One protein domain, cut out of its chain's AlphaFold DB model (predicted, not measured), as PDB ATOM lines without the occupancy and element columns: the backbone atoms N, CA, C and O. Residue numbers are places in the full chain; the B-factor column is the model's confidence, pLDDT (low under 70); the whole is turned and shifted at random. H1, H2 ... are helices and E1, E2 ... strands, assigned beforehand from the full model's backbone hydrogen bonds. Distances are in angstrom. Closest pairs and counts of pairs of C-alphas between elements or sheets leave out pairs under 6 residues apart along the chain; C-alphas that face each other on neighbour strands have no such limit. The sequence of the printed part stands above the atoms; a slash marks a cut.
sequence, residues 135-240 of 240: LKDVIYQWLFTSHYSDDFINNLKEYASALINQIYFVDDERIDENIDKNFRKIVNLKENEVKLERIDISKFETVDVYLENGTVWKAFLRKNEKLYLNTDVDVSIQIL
ATOM      1  N   LEU A 135     141.962 114.010 140.481       93.19
ATOM      2  CA  LEU A 135     140.661 114.215 139.833       93.19
ATOM      3  C   LEU A 135     140.192 115.663 139.971       93.19
ATOM      4  O   LEU A 135     139.671 116.257 139.029       93.19
ATOM      5  N   LYS A 136     140.415 116.243 141.149       90.31
ATOM      6  CA  LYS A 136     140.052 117.625 141.454       90.31
ATOM      7  C   LYS A 136     140.811 118.621 140.575       90.31
ATOM      8  O   LYS A 136     140.194 119.559 140.080       90.31
ATOM      9  N   ASP A 137     142.106 118.397 140.345       90.06
ATOM     10  CA  ASP A 137     142.897 119.236 139.439       90.06
ATOM     11  C   ASP A 137     142.330 119.192 138.014       90.06
ATOM     12  O   ASP A 137     142.204 120.237 137.386       90.06
ATOM     13  N   VAL A 138     141.933 118.010 137.531       92.50
ATOM     14  CA  VAL A 138     141.374 117.822 136.180       92.50
ATOM     15  C   VAL A 138     139.989 118.459 136.036       92.50
ATOM     16  O   VAL A 138     139.739 119.156 135.055       92.50
ATOM     17  N   ILE A 139     139.094 118.267 137.013       92.38
ATOM     18  CA  ILE A 139     137.755 118.881 137.003       92.38
ATOM     19  C   ILE A 139     137.864 120.406 137.009       92.38
ATOM     20  O   ILE A 139     137.114 121.079 136.309       92.38
ATOM     21  N   TYR A 140     138.792 120.965 137.784       87.88
ATOM     22  CA  TYR A 140     138.989 122.408 137.803       87.88
ATOM     23  C   TYR A 140     139.613 122.917 136.516       87.88
ATOM     24  O   TYR A 140     139.084 123.869 135.961       87.88
ATOM     25  N   GLN A 141     140.627 122.251 135.965       87.31
ATOM     26  CA  GLN A 141     141.152 122.637 134.657       87.31
ATOM     27  C   GLN A 141     140.029 122.684 133.612       87.31
ATOM     28  O   GLN A 141     139.890 123.684 132.919       87.31
ATOM     29  N   TRP A 142     139.180 121.651 133.569       92.69
ATOM     30  CA  TRP A 142     138.004 121.597 132.699       92.69
ATOM     31  C   TRP A 142     137.042 122.769 132.925       92.69
ATOM     32  O   TRP A 142     136.697 123.468 131.982       92.69
ATOM     33  N   LEU A 143     136.639 123.047 134.167       90.25
ATOM     34  CA  LEU A 143     135.738 124.166 134.471       90.25
ATOM     35  C   LEU A 143     136.305 125.525 134.025       90.25
ATOM     36  O   LEU A 143     135.541 126.403 133.619       90.25
ATOM     37  N   PHE A 144     137.623 125.709 134.084       83.88
ATOM     38  CA  PHE A 144     138.281 126.955 133.689       83.88
ATOM     39  C   PHE A 144     138.428 127.114 132.163       83.88
ATOM     40  O   PHE A 144     138.554 128.250 131.707       83.88
ATOM     41  N   THR A 145     138.314 126.045 131.357       86.25
ATOM     42  CA  THR A 145     138.272 126.167 129.880       86.25
ATOM     43  C   THR A 145     136.970 126.795 129.367       86.25
ATOM     44  O   THR A 145     136.872 127.168 128.200       86.25
ATOM     45  N   SER A 146     135.967 126.974 130.237       86.94
ATOM     46  CA  SER A 146     134.735 127.711 129.911       86.94
ATOM     47  C   SER A 146     134.938 129.207 129.719       86.94
ATOM     48  O   SER A 146     134.075 129.872 129.150       86.94
ATOM     49  N   HIS A 147     136.056 129.742 130.211       78.44
ATOM     50  CA  HIS A 147     136.317 131.174 130.255       78.44
ATOM     51  C   HIS A 147     135.210 132.002 130.937       78.44
ATOM     52  O   HIS A 147     135.031 133.183 130.639       78.44
ATOM     53  N   TYR A 148     134.447 131.388 131.843       81.81
ATOM     54  CA  TYR A 148     133.428 132.080 132.622       81.81
ATOM     55  C   TYR A 148     134.062 132.844 133.787       81.81
ATOM     56  O   TYR A 148     134.987 132.361 134.438       81.81
ATOM     57  N   SER A 149     133.560 134.044 134.064       74.31
ATOM     58  CA  SER A 149     134.020 134.886 135.170       74.31
ATOM     59  C   SER A 149     132.842 135.615 135.799       74.31
ATOM     60  O   SER A 149     132.001 136.147 135.073       74.31
ATOM     61  N   ASP A 150     132.808 135.675 137.128       69.88
ATOM     62  CA  ASP A 150     131.809 136.426 137.891       69.88
ATOM     63  C   ASP A 150     132.428 136.900 139.219       69.88
ATOM     64  O   ASP A 150     132.984 136.114 139.991       69.88
ATOM     65  N   ASP A 151     132.357 138.214 139.444       61.66
ATOM     66  CA  ASP A 151     133.068 138.959 140.491       61.66
ATOM     67  C   ASP A 151     132.633 138.590 141.923       61.66
ATOM     68  O   ASP A 151     133.280 138.987 142.892       61.66
ATOM     69  N   PHE A 152     131.538 137.837 142.088       61.75
ATOM     70  CA  PHE A 152     130.951 137.531 143.398       61.75
ATOM     71  C   PHE A 152     131.219 136.107 143.907       61.75
ATOM     72  O   PHE A 152     130.739 135.733 144.981       61.75
ATOM     73  N   ILE A 153     131.977 135.300 143.164       66.69
ATOM     74  CA  ILE A 153     132.265 133.906 143.516       66.69
ATOM     75  C   ILE A 153     133.482 133.818 144.442       66.69
ATOM     76  O   ILE A 153     134.585 134.223 144.083       66.69
ATOM     77  N   ASN A 154     133.309 133.194 145.613       67.56
ATOM     78  CA  ASN A 154     134.365 133.105 146.630       67.56
ATOM     79  C   ASN A 154     134.997 131.708 146.739       67.56
ATOM     80  O   ASN A 154     135.968 131.509 147.470       67.56
ATOM     81  N   ASN A 155     134.431 130.698 146.071       75.06
ATOM     82  CA  ASN A 155     134.989 129.347 146.050       75.06
ATOM     83  C   ASN A 155     134.585 128.547 144.804       75.06
ATOM     84  O   ASN A 155     133.636 128.858 144.094       75.06
ATOM     85  N   LEU A 156     135.282 127.434 144.579       76.62
ATOM     86  CA  LEU A 156     135.129 126.619 143.368       76.62
ATOM     87  C   LEU A 156     133.775 125.904 143.257       76.62
ATOM     88  O   LEU A 156     133.346 125.567 142.156       76.62
ATOM     89  N   LYS A 157     133.080 125.673 144.377       83.56
ATOM     90  CA  LYS A 157     131.731 125.092 144.359       83.56
ATOM     91  C   LYS A 157     130.698 126.122 143.896       83.56
ATOM     92  O   LYS A 157     129.786 125.772 143.144       83.56
ATOM     93  N   GLU A 158     130.849 127.367 144.338       86.06
ATOM     94  CA  GLU A 158     130.078 128.507 143.842       86.06
ATOM     95  C   GLU A 158     130.368 128.746 142.361       86.06
ATOM     96  O   GLU A 158     129.413 128.829 141.597       86.06
ATOM     97  N   TYR A 159     131.640 128.703 141.940       86.56
ATOM     98  CA  TYR A 159     132.022 128.825 140.527       86.56
ATOM     99  C   TYR A 159     131.307 127.809 139.645       86.56
ATOM    100  O   TYR A 159     130.605 128.174 138.706       86.56
ATOM    101  N   ALA A 160     131.439 126.523 139.984       90.06
ATOM    102  CA  ALA A 160     130.797 125.455 139.235       90.06
ATOM    103  C   ALA A 160     129.277 125.652 139.177       90.06
ATOM    104  O   ALA A 160     128.672 125.461 138.131       90.06
ATOM    105  N   SER A 161     128.657 126.056 140.289       91.00
ATOM    106  CA  SER A 161     127.209 126.276 140.335       91.00
ATOM    107  C   SER A 161     126.776 127.464 139.473       91.00
ATOM    108  O   SER A 161     125.767 127.359 138.782       91.00
ATOM    109  N   ALA A 162     127.527 128.567 139.497       90.62
ATOM    110  CA  ALA A 162     127.264 129.748 138.682       90.62
ATOM    111  C   ALA A 162     127.411 129.433 137.188       90.62
ATOM    112  O   ALA A 162     126.482 129.692 136.431       90.62
ATOM    113  N   LEU A 163     128.508 128.780 136.791       92.31
ATOM    114  CA  LEU A 163     128.725 128.339 135.412       92.31
ATOM    115  C   LEU A 163     127.610 127.403 134.930       92.31
ATOM    116  O   LEU A 163     127.079 127.606 133.847       92.31
ATOM    117  N   ILE A 164     127.219 126.402 135.727       94.75
ATOM    118  CA  ILE A 164     126.142 125.466 135.353       94.75
ATOM    119  C   ILE A 164     124.828 126.209 135.101       94.75
ATOM    120  O   ILE A 164     124.135 125.907 134.134       94.75
ATOM    121  N   ASN A 165     124.510 127.207 135.927       93.69
ATOM    122  CA  ASN A 165     123.309 128.026 135.760       93.69
ATOM    123  C   ASN A 165     123.356 128.933 134.518       93.69
ATOM    124  O   ASN A 165     122.334 129.513 134.165       93.69
ATOM    125  N   GLN A 166     124.522 129.093 133.891       95.00
ATOM    126  CA  GLN A 166     124.703 129.872 132.666       95.00
ATOM    127  C   GLN A 166     124.625 129.013 131.409       95.00
ATOM    128  O   GLN A 166     124.678 129.565 130.318       95.00
ATOM    129  N   ILE A 167     124.532 127.687 131.522       96.81
ATOM    130  CA  ILE A 167     124.458 126.817 130.351       96.81
ATOM    131  C   ILE A 167     123.057 126.912 129.745       96.81
ATOM    132  O   ILE A 167     122.074 126.534 130.380       96.81
ATOM    133  N   TYR A 168     122.997 127.374 128.500       96.31
ATOM    134  CA  TYR A 168     121.775 127.471 127.708       96.31
ATOM    135  C   TYR A 168     121.487 126.176 126.939       96.31
ATOM    136  O   TYR A 168     120.352 125.708 126.911       96.31
ATOM    137  N   PHE A 169     122.513 125.602 126.305       96.38
ATOM    138  CA  PHE A 169     122.367 124.470 125.387       96.38
ATOM    139  C   PHE A 169     123.668 123.666 125.280       96.38
ATOM    140  O   PHE A 169     124.762 124.235 125.362       96.38
ATOM    141  N   VAL A 170     123.565 122.352 125.064       97.62
ATOM    142  CA  VAL A 170     124.704 121.459 124.814       97.62
ATOM    143  C   VAL A 170     124.518 120.713 123.494       97.62
ATOM    144  O   VAL A 170     123.493 120.075 123.282       97.62
ATOM    145  N   ASP A 171     125.547 120.696 122.642       96.38
ATOM    146  CA  ASP A 171     125.542 119.995 121.343       96.38
ATOM    147  C   ASP A 171     125.716 118.455 121.470       96.38
ATOM    148  O   ASP A 171     126.497 117.791 120.776       96.38
ATOM    149  N   ASP A 172     125.017 117.869 122.444       95.94
ATOM    150  CA  ASP A 172     124.891 116.433 122.688       95.94
ATOM    151  C   ASP A 172     123.611 116.157 123.488       95.94
ATOM    152  O   ASP A 172     123.548 116.444 124.686       95.94
ATOM    153  N   GLU A 173     122.610 115.551 122.842       93.94
ATOM    154  CA  GLU A 173     121.283 115.294 123.431       93.94
ATOM    155  C   GLU A 173     121.360 114.559 124.783       93.94
ATOM    156  O   GLU A 173     120.600 114.852 125.702       93.94
ATOM    157  N   ARG A 174     122.332 113.652 124.959       93.31
ATOM    158  CA  ARG A 174     122.481 112.853 126.192       93.31
ATOM    159  C   ARG A 174     122.851 113.718 127.396       93.31
ATOM    160  O   ARG A 174     122.541 113.363 128.537       93.31
ATOM    161  N   ILE A 175     123.563 114.817 127.150       94.88
ATOM    162  CA  ILE A 175     123.920 115.800 128.171       94.88
ATOM    163  C   ILE A 175     122.816 116.858 128.294       94.88
ATOM    164  O   ILE A 175     122.459 117.210 129.424       94.88
ATOM    165  N   ASP A 176     122.264 117.309 127.166       95.75
ATOM    166  CA  ASP A 176     121.277 118.392 127.068       95.75
ATOM    167  C   ASP A 176     119.933 118.067 127.744       95.75
ATOM    168  O   ASP A 176     119.385 118.897 128.464       95.75
ATOM    169  N   GLU A 177     119.446 116.823 127.649       95.19
ATOM    170  CA  GLU A 177     118.173 116.405 128.266       95.19
ATOM    171  C   GLU A 177     118.093 116.679 129.782       95.19
ATOM    172  O   GLU A 177     117.002 116.757 130.358       95.19
ATOM    173  N   ASN A 178     119.241 116.788 130.465       94.94
ATOM    174  CA  ASN A 178     119.291 117.121 131.884       94.94
ATOM    175  C   ASN A 178     120.599 117.818 132.287       94.94
ATOM    176  O   ASN A 178     121.369 117.291 133.101       94.94
ATOM    177  N   ILE A 179     120.834 119.005 131.722       94.75
ATOM    178  CA  ILE A 179     122.057 119.804 131.914       94.75
ATOM    179  C   ILE A 179     122.449 119.904 133.396       94.75
ATOM    180  O   ILE A 179     123.535 119.460 133.773       94.75
ATOM    181  N   ASP A 180     121.562 120.409 134.263       94.75
ATOM    182  CA  ASP A 180     121.881 120.624 135.684       94.75
ATOM    183  C   ASP A 180     122.322 119.323 136.376       94.75
ATOM    184  O   ASP A 180     123.388 119.270 136.997       94.75
ATOM    185  N   LYS A 181     121.566 118.230 136.209       95.81
ATOM    186  CA  LYS A 181     121.907 116.936 136.819       95.81
ATOM    187  C   LYS A 181     123.219 116.379 136.272       95.81
ATOM    188  O   LYS A 181     124.021 115.858 137.051       95.81
ATOM    189  N   ASN A 182     123.429 116.450 134.959       95.81
ATOM    190  CA  ASN A 182     124.606 115.891 134.300       95.81
ATOM    191  C   ASN A 182     125.878 116.628 134.731       95.81
ATOM    192  O   ASN A 182     126.825 115.991 135.197       95.81
ATOM    193  N   PHE A 183     125.879 117.961 134.705       96.12
ATOM    194  CA  PHE A 183     127.033 118.740 135.150       96.12
ATOM    195  C   PHE A 183     127.267 118.629 136.658       96.12
ATOM    196  O   PHE A 183     128.409 118.440 137.084       96.12
ATOM    197  N   ARG A 184     126.210 118.648 137.488       94.62
ATOM    198  CA  ARG A 184     126.354 118.413 138.936       94.62
ATOM    199  C   ARG A 184     126.937 117.040 139.241       94.62
ATOM    200  O   ARG A 184     127.692 116.913 140.202       94.62
ATOM    201  N   LYS A 185     126.612 116.013 138.454       94.81
ATOM    202  CA  LYS A 185     127.226 114.689 138.598       94.81
ATOM    203  C   LYS A 185     128.726 114.753 138.306       94.81
ATOM    204  O   LYS A 185     129.496 114.250 139.116       94.81
ATOM    205  N   ILE A 186     129.134 115.404 137.214       95.06
ATOM    206  CA  ILE A 186     130.545 115.528 136.811       95.06
ATOM    207  C   ILE A 186     131.375 116.236 137.892       95.06
ATOM    208  O   ILE A 186     132.399 115.714 138.324       95.06
ATOM    209  N   VAL A 187     130.920 117.389 138.395       93.88
ATOM    210  CA  VAL A 187     131.687 118.169 139.391       93.88
ATOM    211  C   VAL A 187     131.762 117.508 140.771       93.88
ATOM    212  O   VAL A 187     132.587 117.900 141.593       93.88
ATOM    213  N   ASN A 188     130.904 116.517 141.040       93.56
ATOM    214  CA  ASN A 188     130.872 115.763 142.295       93.56
ATOM    215  C   ASN A 188     131.431 114.334 142.161       93.56
ATOM    216  O   ASN A 188     131.264 113.541 143.093       93.56
ATOM    217  N   LEU A 189     132.079 114.004 141.036       93.94
ATOM    218  CA  LEU A 189     132.755 112.719 140.853       93.94
ATOM    219  C   LEU A 189     133.795 112.481 141.951       93.94
ATOM    220  O   LEU A 189     134.492 113.398 142.396       93.94
ATOM    221  N   LYS A 190     133.919 111.222 142.366       91.94
ATOM    222  CA  LYS A 190     134.910 110.786 143.354       91.94
ATOM    223  C   LYS A 190     136.043 110.010 142.696       91.94
ATOM    224  O   LYS A 190     135.847 109.321 141.702       91.94
ATOM    225  N   GLU A 191     137.224 110.059 143.313       88.31
ATOM    226  CA  GLU A 191     138.449 109.392 142.831       88.31
ATOM    227  C   GLU A 191     138.275 107.882 142.581       88.31
ATOM    228  O   GLU A 191     138.970 107.295 141.762       88.31
ATOM    229  N   ASN A 192     137.346 107.227 143.279       88.75
ATOM    230  CA  ASN A 192     137.061 105.802 143.114       88.75
ATOM    231  C   ASN A 192     136.005 105.489 142.036       88.75
ATOM    232  O   ASN A 192     135.760 104.314 141.771       88.75
ATOM    233  N   GLU A 193     135.351 106.498 141.459       87.31
ATOM    234  CA  GLU A 193     134.274 106.337 140.469       87.31
ATOM    235  C   GLU A 193     134.783 106.441 139.030       87.31
ATOM    236  O   GLU A 193     134.154 105.916 138.113       87.31
ATOM    237  N   VAL A 194     135.917 107.112 138.831       91.69
ATOM    238  CA  VAL A 194     136.469 107.405 137.511       91.69
ATOM    239  C   VAL A 194     137.972 107.213 137.485       91.69
ATOM    240  O   VAL A 194     138.657 107.301 138.501       91.69
ATOM    241  N   LYS A 195     138.494 106.957 136.290       91.75
ATOM    242  CA  LYS A 195     139.925 106.849 136.041       91.75
ATOM    243  C   LYS A 195     140.361 108.009 135.157       91.75
ATOM    244  O   LYS A 195     139.740 108.261 134.129       91.75
ATOM    245  N   LEU A 196     141.443 108.677 135.549       94.94
ATOM    246  CA  LEU A 196     142.132 109.625 134.679       94.94
ATOM    247  C   LEU A 196     142.832 108.865 133.552       94.94
ATOM    248  O   LEU A 196     143.499 107.851 133.790       94.94
ATOM    249  N   GLU A 197     142.709 109.356 132.328       93.94
ATOM    250  CA  GLU A 197     143.282 108.725 131.143       93.94
ATOM    251  C   GLU A 197     144.084 109.728 130.330       93.94
ATOM    252  O   GLU A 197     143.701 110.891 130.222       93.94
ATOM    253  N   ARG A 198     145.187 109.259 129.731       93.69
ATOM    254  CA  ARG A 198     145.858 110.036 128.691       93.69
ATOM    255  C   ARG A 198     145.166 109.821 127.358       93.69
ATOM    256  O   ARG A 198     144.973 108.673 126.953       93.69
ATOM    257  N   ILE A 199     144.842 110.908 126.673       94.06
ATOM    258  CA  ILE A 199     144.164 110.882 125.379       94.06
ATOM    259  C   ILE A 199     144.904 111.745 124.366       94.06
ATOM    260  O   ILE A 199     145.469 112.777 124.690       94.06
ATOM    261  N   ASP A 200     144.874 111.334 123.107       92.12
ATOM    262  CA  ASP A 200     145.342 112.169 122.007       92.12
ATOM    263  C   ASP A 200     144.160 112.994 121.495       92.12
ATOM    264  O   ASP A 200     143.358 112.475 120.714       92.12
ATOM    265  N   ILE A 201     144.033 114.236 121.981       89.81
ATOM    266  CA  ILE A 201     142.893 115.134 121.713       89.81
ATOM    267  C   ILE A 201     142.649 115.310 120.208       89.81
ATOM    268  O   ILE A 201     141.500 115.393 119.785       89.81
ATOM    269  N   SER A 202     143.701 115.263 119.378       90.06
ATOM    270  CA  SER A 202     143.589 115.407 117.917       90.06
ATOM    271  C   SER A 202     142.725 114.328 117.244       90.06
ATOM    272  O   SER A 202     142.313 114.479 116.097       90.06
ATOM    273  N   LYS A 203     142.444 113.230 117.955       95.00
ATOM    274  CA  LYS A 203     141.621 112.102 117.494       95.00
ATOM    275  C   LYS A 203     140.169 112.165 117.978       95.00
ATOM    276  O   LYS A 203     139.491 111.135 117.930       95.00
ATOM    277  N   PHE A 204     139.726 113.303 118.505       96.62
ATOM    278  CA  PHE A 204     138.394 113.497 119.066       96.62
ATOM    279  C   PHE A 204     137.700 114.678 118.392       96.62
ATOM    280  O   PHE A 204     138.337 115.647 117.986       96.62
ATOM    281  N   GLU A 205     136.380 114.592 118.303       96.50
ATOM    282  CA  GLU A 205     135.524 115.708 117.913       96.50
ATOM    283  C   GLU A 205     135.194 116.541 119.152       96.50
ATOM    284  O   GLU A 205     135.027 115.988 120.239       96.50
ATOM    285  N   THR A 206     135.093 117.858 119.017       96.25
ATOM    286  CA  THR A 206     134.666 118.719 120.126       96.25
ATOM    287  C   THR A 206     133.148 118.753 120.214       96.25
ATOM    288  O   THR A 206     132.461 118.744 119.196       96.25
ATOM    289  N   VAL A 207     132.635 118.812 121.438       97.00
ATOM    290  CA  VAL A 207     131.224 119.063 121.727       97.00
ATOM    291  C   VAL A 207     131.131 120.365 122.495       97.00
ATOM    292  O   VAL A 207     131.778 120.534 123.539       97.00
ATOM    293  N   ASP A 208     130.303 121.254 121.970       97.75
ATOM    294  CA  ASP A 208     130.198 122.621 122.438       97.75
ATOM    295  C   ASP A 208     129.047 122.783 123.437       97.75
ATOM    296  O   ASP A 208     127.997 122.141 123.357       97.75
ATOM    297  N   VAL A 209     129.273 123.665 124.401       98.00
ATOM    298  CA  VAL A 209     128.341 124.088 125.440       98.00
ATOM    299  C   VAL A 209     128.159 125.586 125.282       98.00
ATOM    300  O   VAL A 209     129.115 126.357 125.362       98.00
ATOM    301  N   TYR A 210     126.927 126.000 125.041       96.94
ATOM    302  CA  TYR A 210     126.568 127.383 124.787       96.94
ATOM    303  C   TYR A 210     126.105 128.015 126.091       96.94
ATOM    304  O   TYR A 210     125.192 127.506 126.743       96.94
ATOM    305  N   LEU A 211     126.749 129.113 126.474       95.62
ATOM    306  CA  LEU A 211     126.389 129.883 127.655       95.62
ATOM    307  C   LEU A 211     125.424 131.021 127.286       95.62
ATOM    308  O   LEU A 211     125.499 131.579 126.192       95.62
ATOM    309  N   GLU A 212     124.560 131.414 128.221       93.38
ATOM    310  CA  GLU A 212     123.576 132.505 128.084       93.38
ATOM    311  C   GLU A 212     124.219 133.852 127.709       93.38
ATOM    312  O   GLU A 212     123.623 134.692 127.036       93.38
ATOM    313  N   ASN A 213     125.476 134.065 128.102       86.19
ATOM    314  CA  ASN A 213     126.240 135.264 127.755       86.19
ATOM    315  C   ASN A 213     126.791 135.262 126.308       86.19
ATOM    316  O   ASN A 213     127.449 136.227 125.912       86.19
ATOM    317  N   GLY A 214     126.526 134.207 125.528       88.19
ATOM    318  CA  GLY A 214     126.981 134.029 124.148       88.19
ATOM    319  C   GLY A 214     128.341 133.337 124.001       88.19
ATOM    320  O   GLY A 214     128.789 133.127 122.874       88.19
ATOM    321  N   THR A 215     129.006 132.975 125.101       88.50
ATOM    322  CA  THR A 215     130.263 132.217 125.061       88.50
ATOM    323  C   THR A 215     130.012 130.774 124.626       88.50
ATOM    324  O   THR A 215     129.112 130.106 125.135       88.50
ATOM    325  N   VAL A 216     130.852 130.277 123.716       93.25
ATOM    326  CA  VAL A 216     130.877 128.867 123.308       93.25
ATOM    327  C   VAL A 216     132.045 128.176 124.001       93.25
ATOM    328  O   VAL A 216     133.209 128.468 123.723       93.25
ATOM    329  N   TRP A 217     131.731 127.261 124.908       94.31
ATOM    330  CA  TRP A 217     132.697 126.453 125.637       94.31
ATOM    331  C   TRP A 217     132.828 125.072 124.993       94.31
ATOM    332  O   TRP A 217     131.885 124.287 124.991       94.31
ATOM    333  N   LYS A 218     134.019 124.734 124.491       95.44
ATOM    334  CA  LYS A 218     134.335 123.400 123.950       95.44
ATOM    335  C   LYS A 218     134.520 122.394 125.084       95.44
ATOM    336  O   LYS A 218     135.643 121.991 125.368       95.44
ATOM    337  N   ALA A 219     133.446 122.058 125.791       95.94
ATOM    338  CA  ALA A 219     133.522 121.392 127.087       95.94
ATOM    339  C   ALA A 219     133.864 119.902 127.004       95.94
ATOM    340  O   ALA A 219     134.422 119.356 127.959       95.94
ATOM    341  N   PHE A 220     133.525 119.226 125.903       97.69
ATOM    342  CA  PHE A 220     133.731 117.783 125.794       97.69
ATOM    343  C   PHE A 220     134.433 117.371 124.507       97.69
ATOM    344  O   PHE A 220     134.459 118.087 123.509       97.69
ATOM    345  N   LEU A 221     134.995 116.170 124.567       97.31
ATOM    346  CA  LEU A 221     135.616 115.456 123.469       97.31
ATOM    347  C   LEU A 221     134.825 114.172 123.220       97.31
ATOM    348  O   LEU A 221     134.622 113.365 124.131       97.31
ATOM    349  N   ARG A 222     134.392 113.964 121.983       96.44
ATOM    350  CA  ARG A 222     133.648 112.789 121.539       96.44
ATOM    351  C   ARG A 222     134.545 111.890 120.704       96.44
ATOM    352  O   ARG A 222     135.280 112.339 119.825       96.44
ATOM    353  N   LYS A 223     134.463 110.590 120.974       95.56
ATOM    354  CA  LYS A 223     135.064 109.558 120.128       95.56
ATOM    355  C   LYS A 223     134.168 108.339 120.101       95.56
ATOM    356  O   LYS A 223     134.056 107.617 121.095       95.56
ATOM    357  N   ASN A 224     133.573 108.088 118.938       91.75
ATOM    358  CA  ASN A 224     132.484 107.127 118.789       91.75
ATOM    359  C   ASN A 224     131.345 107.488 119.767       91.75
ATOM    360  O   ASN A 224     130.972 108.651 119.882       91.75
ATOM    361  N   GLU A 225     130.832 106.513 120.515       90.94
ATOM    362  CA  GLU A 225     129.766 106.715 121.502       90.94
ATOM    363  C   GLU A 225     130.258 107.282 122.842       90.94
ATOM    364  O   GLU A 225     129.441 107.601 123.703       90.94
ATOM    365  N   LYS A 226     131.572 107.435 123.041       94.75
ATOM    366  CA  LYS A 226     132.147 107.858 124.322       94.75
ATOM    367  C   LYS A 226     132.341 109.365 124.403       94.75
ATOM    368  O   LYS A 226     132.719 109.994 123.409       94.75
ATOM    369  N   LEU A 227     132.171 109.914 125.604       95.69
ATOM    370  CA  LEU A 227     132.447 111.318 125.910       95.69
ATOM    371  C   LEU A 227     133.502 111.464 126.995       95.69
ATOM    372  O   LEU A 227     133.526 110.734 127.985       95.69
ATOM    373  N   TYR A 228     134.336 112.472 126.801       97.38
ATOM    374  CA  TYR A 228     135.473 112.809 127.632       97.38
ATOM    375  C   TYR A 228     135.437 114.301 127.964       97.38
ATOM    376  O   TYR A 228     134.950 115.095 127.164       97.38
ATOM    377  N   LEU A 229     135.956 114.708 129.122       96.94
ATOM    378  CA  LEU A 229     136.116 116.138 129.422       96.94
ATOM    379  C   LEU A 229     137.202 116.759 128.533       96.94
ATOM    380  O   LEU A 229     138.286 116.188 128.402       96.94
ATOM    381  N   ASN A 230     136.951 117.937 127.967       95.25
ATOM    382  CA  ASN A 230     137.998 118.696 127.291       95.25
ATOM    383  C   ASN A 230     138.729 119.612 128.284       95.25
ATOM    384  O   ASN A 230     138.221 120.657 128.687       95.25
ATOM    385  N   THR A 231     139.933 119.222 128.684       90.69
ATOM    386  CA  THR A 231     140.771 119.962 129.644       90.69
ATOM    387  C   THR A 231     141.823 120.837 128.951       90.69
ATOM    388  O   THR A 231     142.661 121.419 129.637       90.69
ATOM    389  N   ASP A 232     141.807 120.892 127.612       86.38
ATOM    390  CA  ASP A 232     142.846 121.459 126.733       86.38
ATOM    391  C   ASP A 232     144.247 120.827 126.886       86.38
ATOM    392  O   ASP A 232     145.212 121.275 126.269       86.38
ATOM    393  N   VAL A 233     144.360 119.733 127.647       86.75
ATOM    394  CA  VAL A 233     145.569 118.906 127.776       86.75
ATOM    395  C   VAL A 233     145.248 117.433 127.567       86.75
ATOM    396  O   VAL A 233     144.101 116.995 127.627       86.75
ATOM    397  N   ASP A 234     146.275 116.618 127.351       90.00
ATOM    398  CA  ASP A 234     146.143 115.199 127.024       90.00
ATOM    399  C   ASP A 234     145.747 114.312 128.219       90.00
ATOM    400  O   ASP A 234     145.974 113.107 128.169       90.00
ATOM    401  N   VAL A 235     145.143 114.865 129.280       94.56
ATOM    402  CA  VAL A 235     144.581 114.119 130.419       94.56
ATOM    403  C   VAL A 235     143.099 114.423 130.568       94.56
ATOM    404  O   VAL A 235     142.705 115.576 130.721       94.56
ATOM    405  N   SER A 236     142.279 113.377 130.587       95.38
ATOM    406  CA  SER A 236     140.825 113.503 130.616       95.38
ATOM    407  C   SER A 236     140.154 112.416 131.465       95.38
ATOM    408  O   SER A 236     140.803 111.511 131.995       95.38
ATOM    409  N   ILE A 237     138.834 112.531 131.602       96.06
ATOM    410  CA  ILE A 237     137.930 111.603 132.278       96.06
ATOM    411  C   ILE A 237     136.859 111.198 131.273       96.06
ATOM    412  O   ILE A 237     136.186 112.072 130.726       96.06
ATOM    413  N   GLN A 238     136.669 109.893 131.066       95.19
ATOM    414  CA  GLN A 238     135.501 109.387 130.345       95.19
ATOM    415  C   GLN A 238     134.260 109.535 131.241       95.19
ATOM    416  O   GLN A 238     134.240 109.008 132.352       95.19
ATOM    417  N   ILE A 239     133.233 110.240 130.767       93.12
ATOM    418  CA  ILE A 239     132.004 110.519 131.532       93.12
ATOM    419  C   ILE A 239     130.778 109.756 131.022       93.12
ATOM    420  O   ILE A 239     129.839 109.551 131.796       93.12
ATOM    421  N   LEU A 240     130.804 109.320 129.758       87.31
ATOM    422  CA  LEU A 240     129.811 108.457 129.113       87.31
ATOM    423  C   LEU A 240     130.519 107.457 128.193       87.31
ATOM    424  O   LEU A 240     131.531 107.832 127.554       87.31
TER     425      LEU A 240
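This is residues 135 to 240 of the 240 residues of an uncharacterized protein of Leptotrichia sp. oral taxon 879 str. F0557 (UniProt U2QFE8). A curled sheet of four antiparallel strands, E1, E3, E4 and E5, forms a wall like part of a barrel; H4 is on this sheet but beside its strands, H2 packs side by side with H4 and is not on the sheet, and H1 only grazes the sheet with its residues 138 to 144. A small two-stranded ribbon, E2 and E6, lies next to the E5 edge and packs on H1, while the short helix H3 sits at the E1 edge. The printed part has 106 residues with four named helices and six named strands in the order H1 H2 E1 H3 H4 E2 E3 E4 E5 E6, of the mixed class with helices and strands. The large sheet has the order E1 E3 E4 E5, and the ribbon E2 E6 is also antiparallel. The whole is compact, with a radius of gyration of the C-alphas of 13.0 A, and spans 36 by 27 by 22 A.

H1, residues 135 to 144, is close to but not clearly touching H2, residues 156 to 165: the closest C-alphas, those of Leu 143 and Ala 160, are 7.0 A apart. H2 touches H4, residues 179 to 187, at a shallow tilt of 20 degrees, opposite ways, with the C-alphas of Ile 164 and Asp 180 closest at 6.5 A. H1 is close to but not clearly touching H4, with the C-alphas of Ile 139 and Val 187 closest at 6.6 A. The sheet begins with its edge strand E1, residues 167 to 170, beside E3, residues 205 to 211; N 168 and O 210 are 2.8 A apart, within hydrogen-bond range. E3 and E4, residues 216 to 223, form a hairpin, with N 207 and O 220 at 2.9 A. E4 and the other edge strand E5, residues 226 to 229, form a second hairpin, with N 221 and O 228 at 2.8 A. E3, E4 and E5 are a meander, each strand the antiparallel neighbour of the one before. The sheet is strongly twisted, and E4 bends by 54 degrees at residue 219. H1 only grazes the sheet, with its residues 138 to 144. H3, residues 173 to 176, only grazes it too, with residues 175 to 176. H4 is on the sheet but over none of its strands; H2 is not on it. E2, residues 196 to 198, is antiparallel to E6, residues 235 to 237, with N 197 and O 236 at 2.9 A. The closest C-alphas of E5 and E6 are those of Tyr 228 and Ile 237, 5.4 A apart; those of H1 and E6 are Val 138 and Ser 236, 7.1 A apart. E2 and E5 are apart. In H1, H2 and H4 every O i to N i+4 pair is within hydrogen-bond range; H3 is too short for such a pair.

H1 begins at C-alpha 135, at (140.661, 114.215, 139.833), and is 14.3 A long; H2 is 14.1 A and H4 12.3 A. The strand E3 is 19.5 A long, and E4, from C-alpha 216 at (130.877, 128.867, 123.308), is 20.0 A. E5 is 10.5 A long. The short elements are E1, 7.7 A, H3, 4.8 A, E2, 7.1 A, and E6, 7.3 A, which ends at C-alpha 237, at (137.930, 111.603, 132.278).

The two C-alphas farthest apart, those of Phe 152 and Asn 224, are 39.1 A apart. The printed part has no cut and ends at Leu 240, the chain's last residue. The link from H1 to H2, 11 residues, is long; those from H4 to E2 and from E2 to E3 are short, and the others are tight. The mean pLDDT of the printed part is 90.9, and residues 150 to 154, within the long link, are under 70.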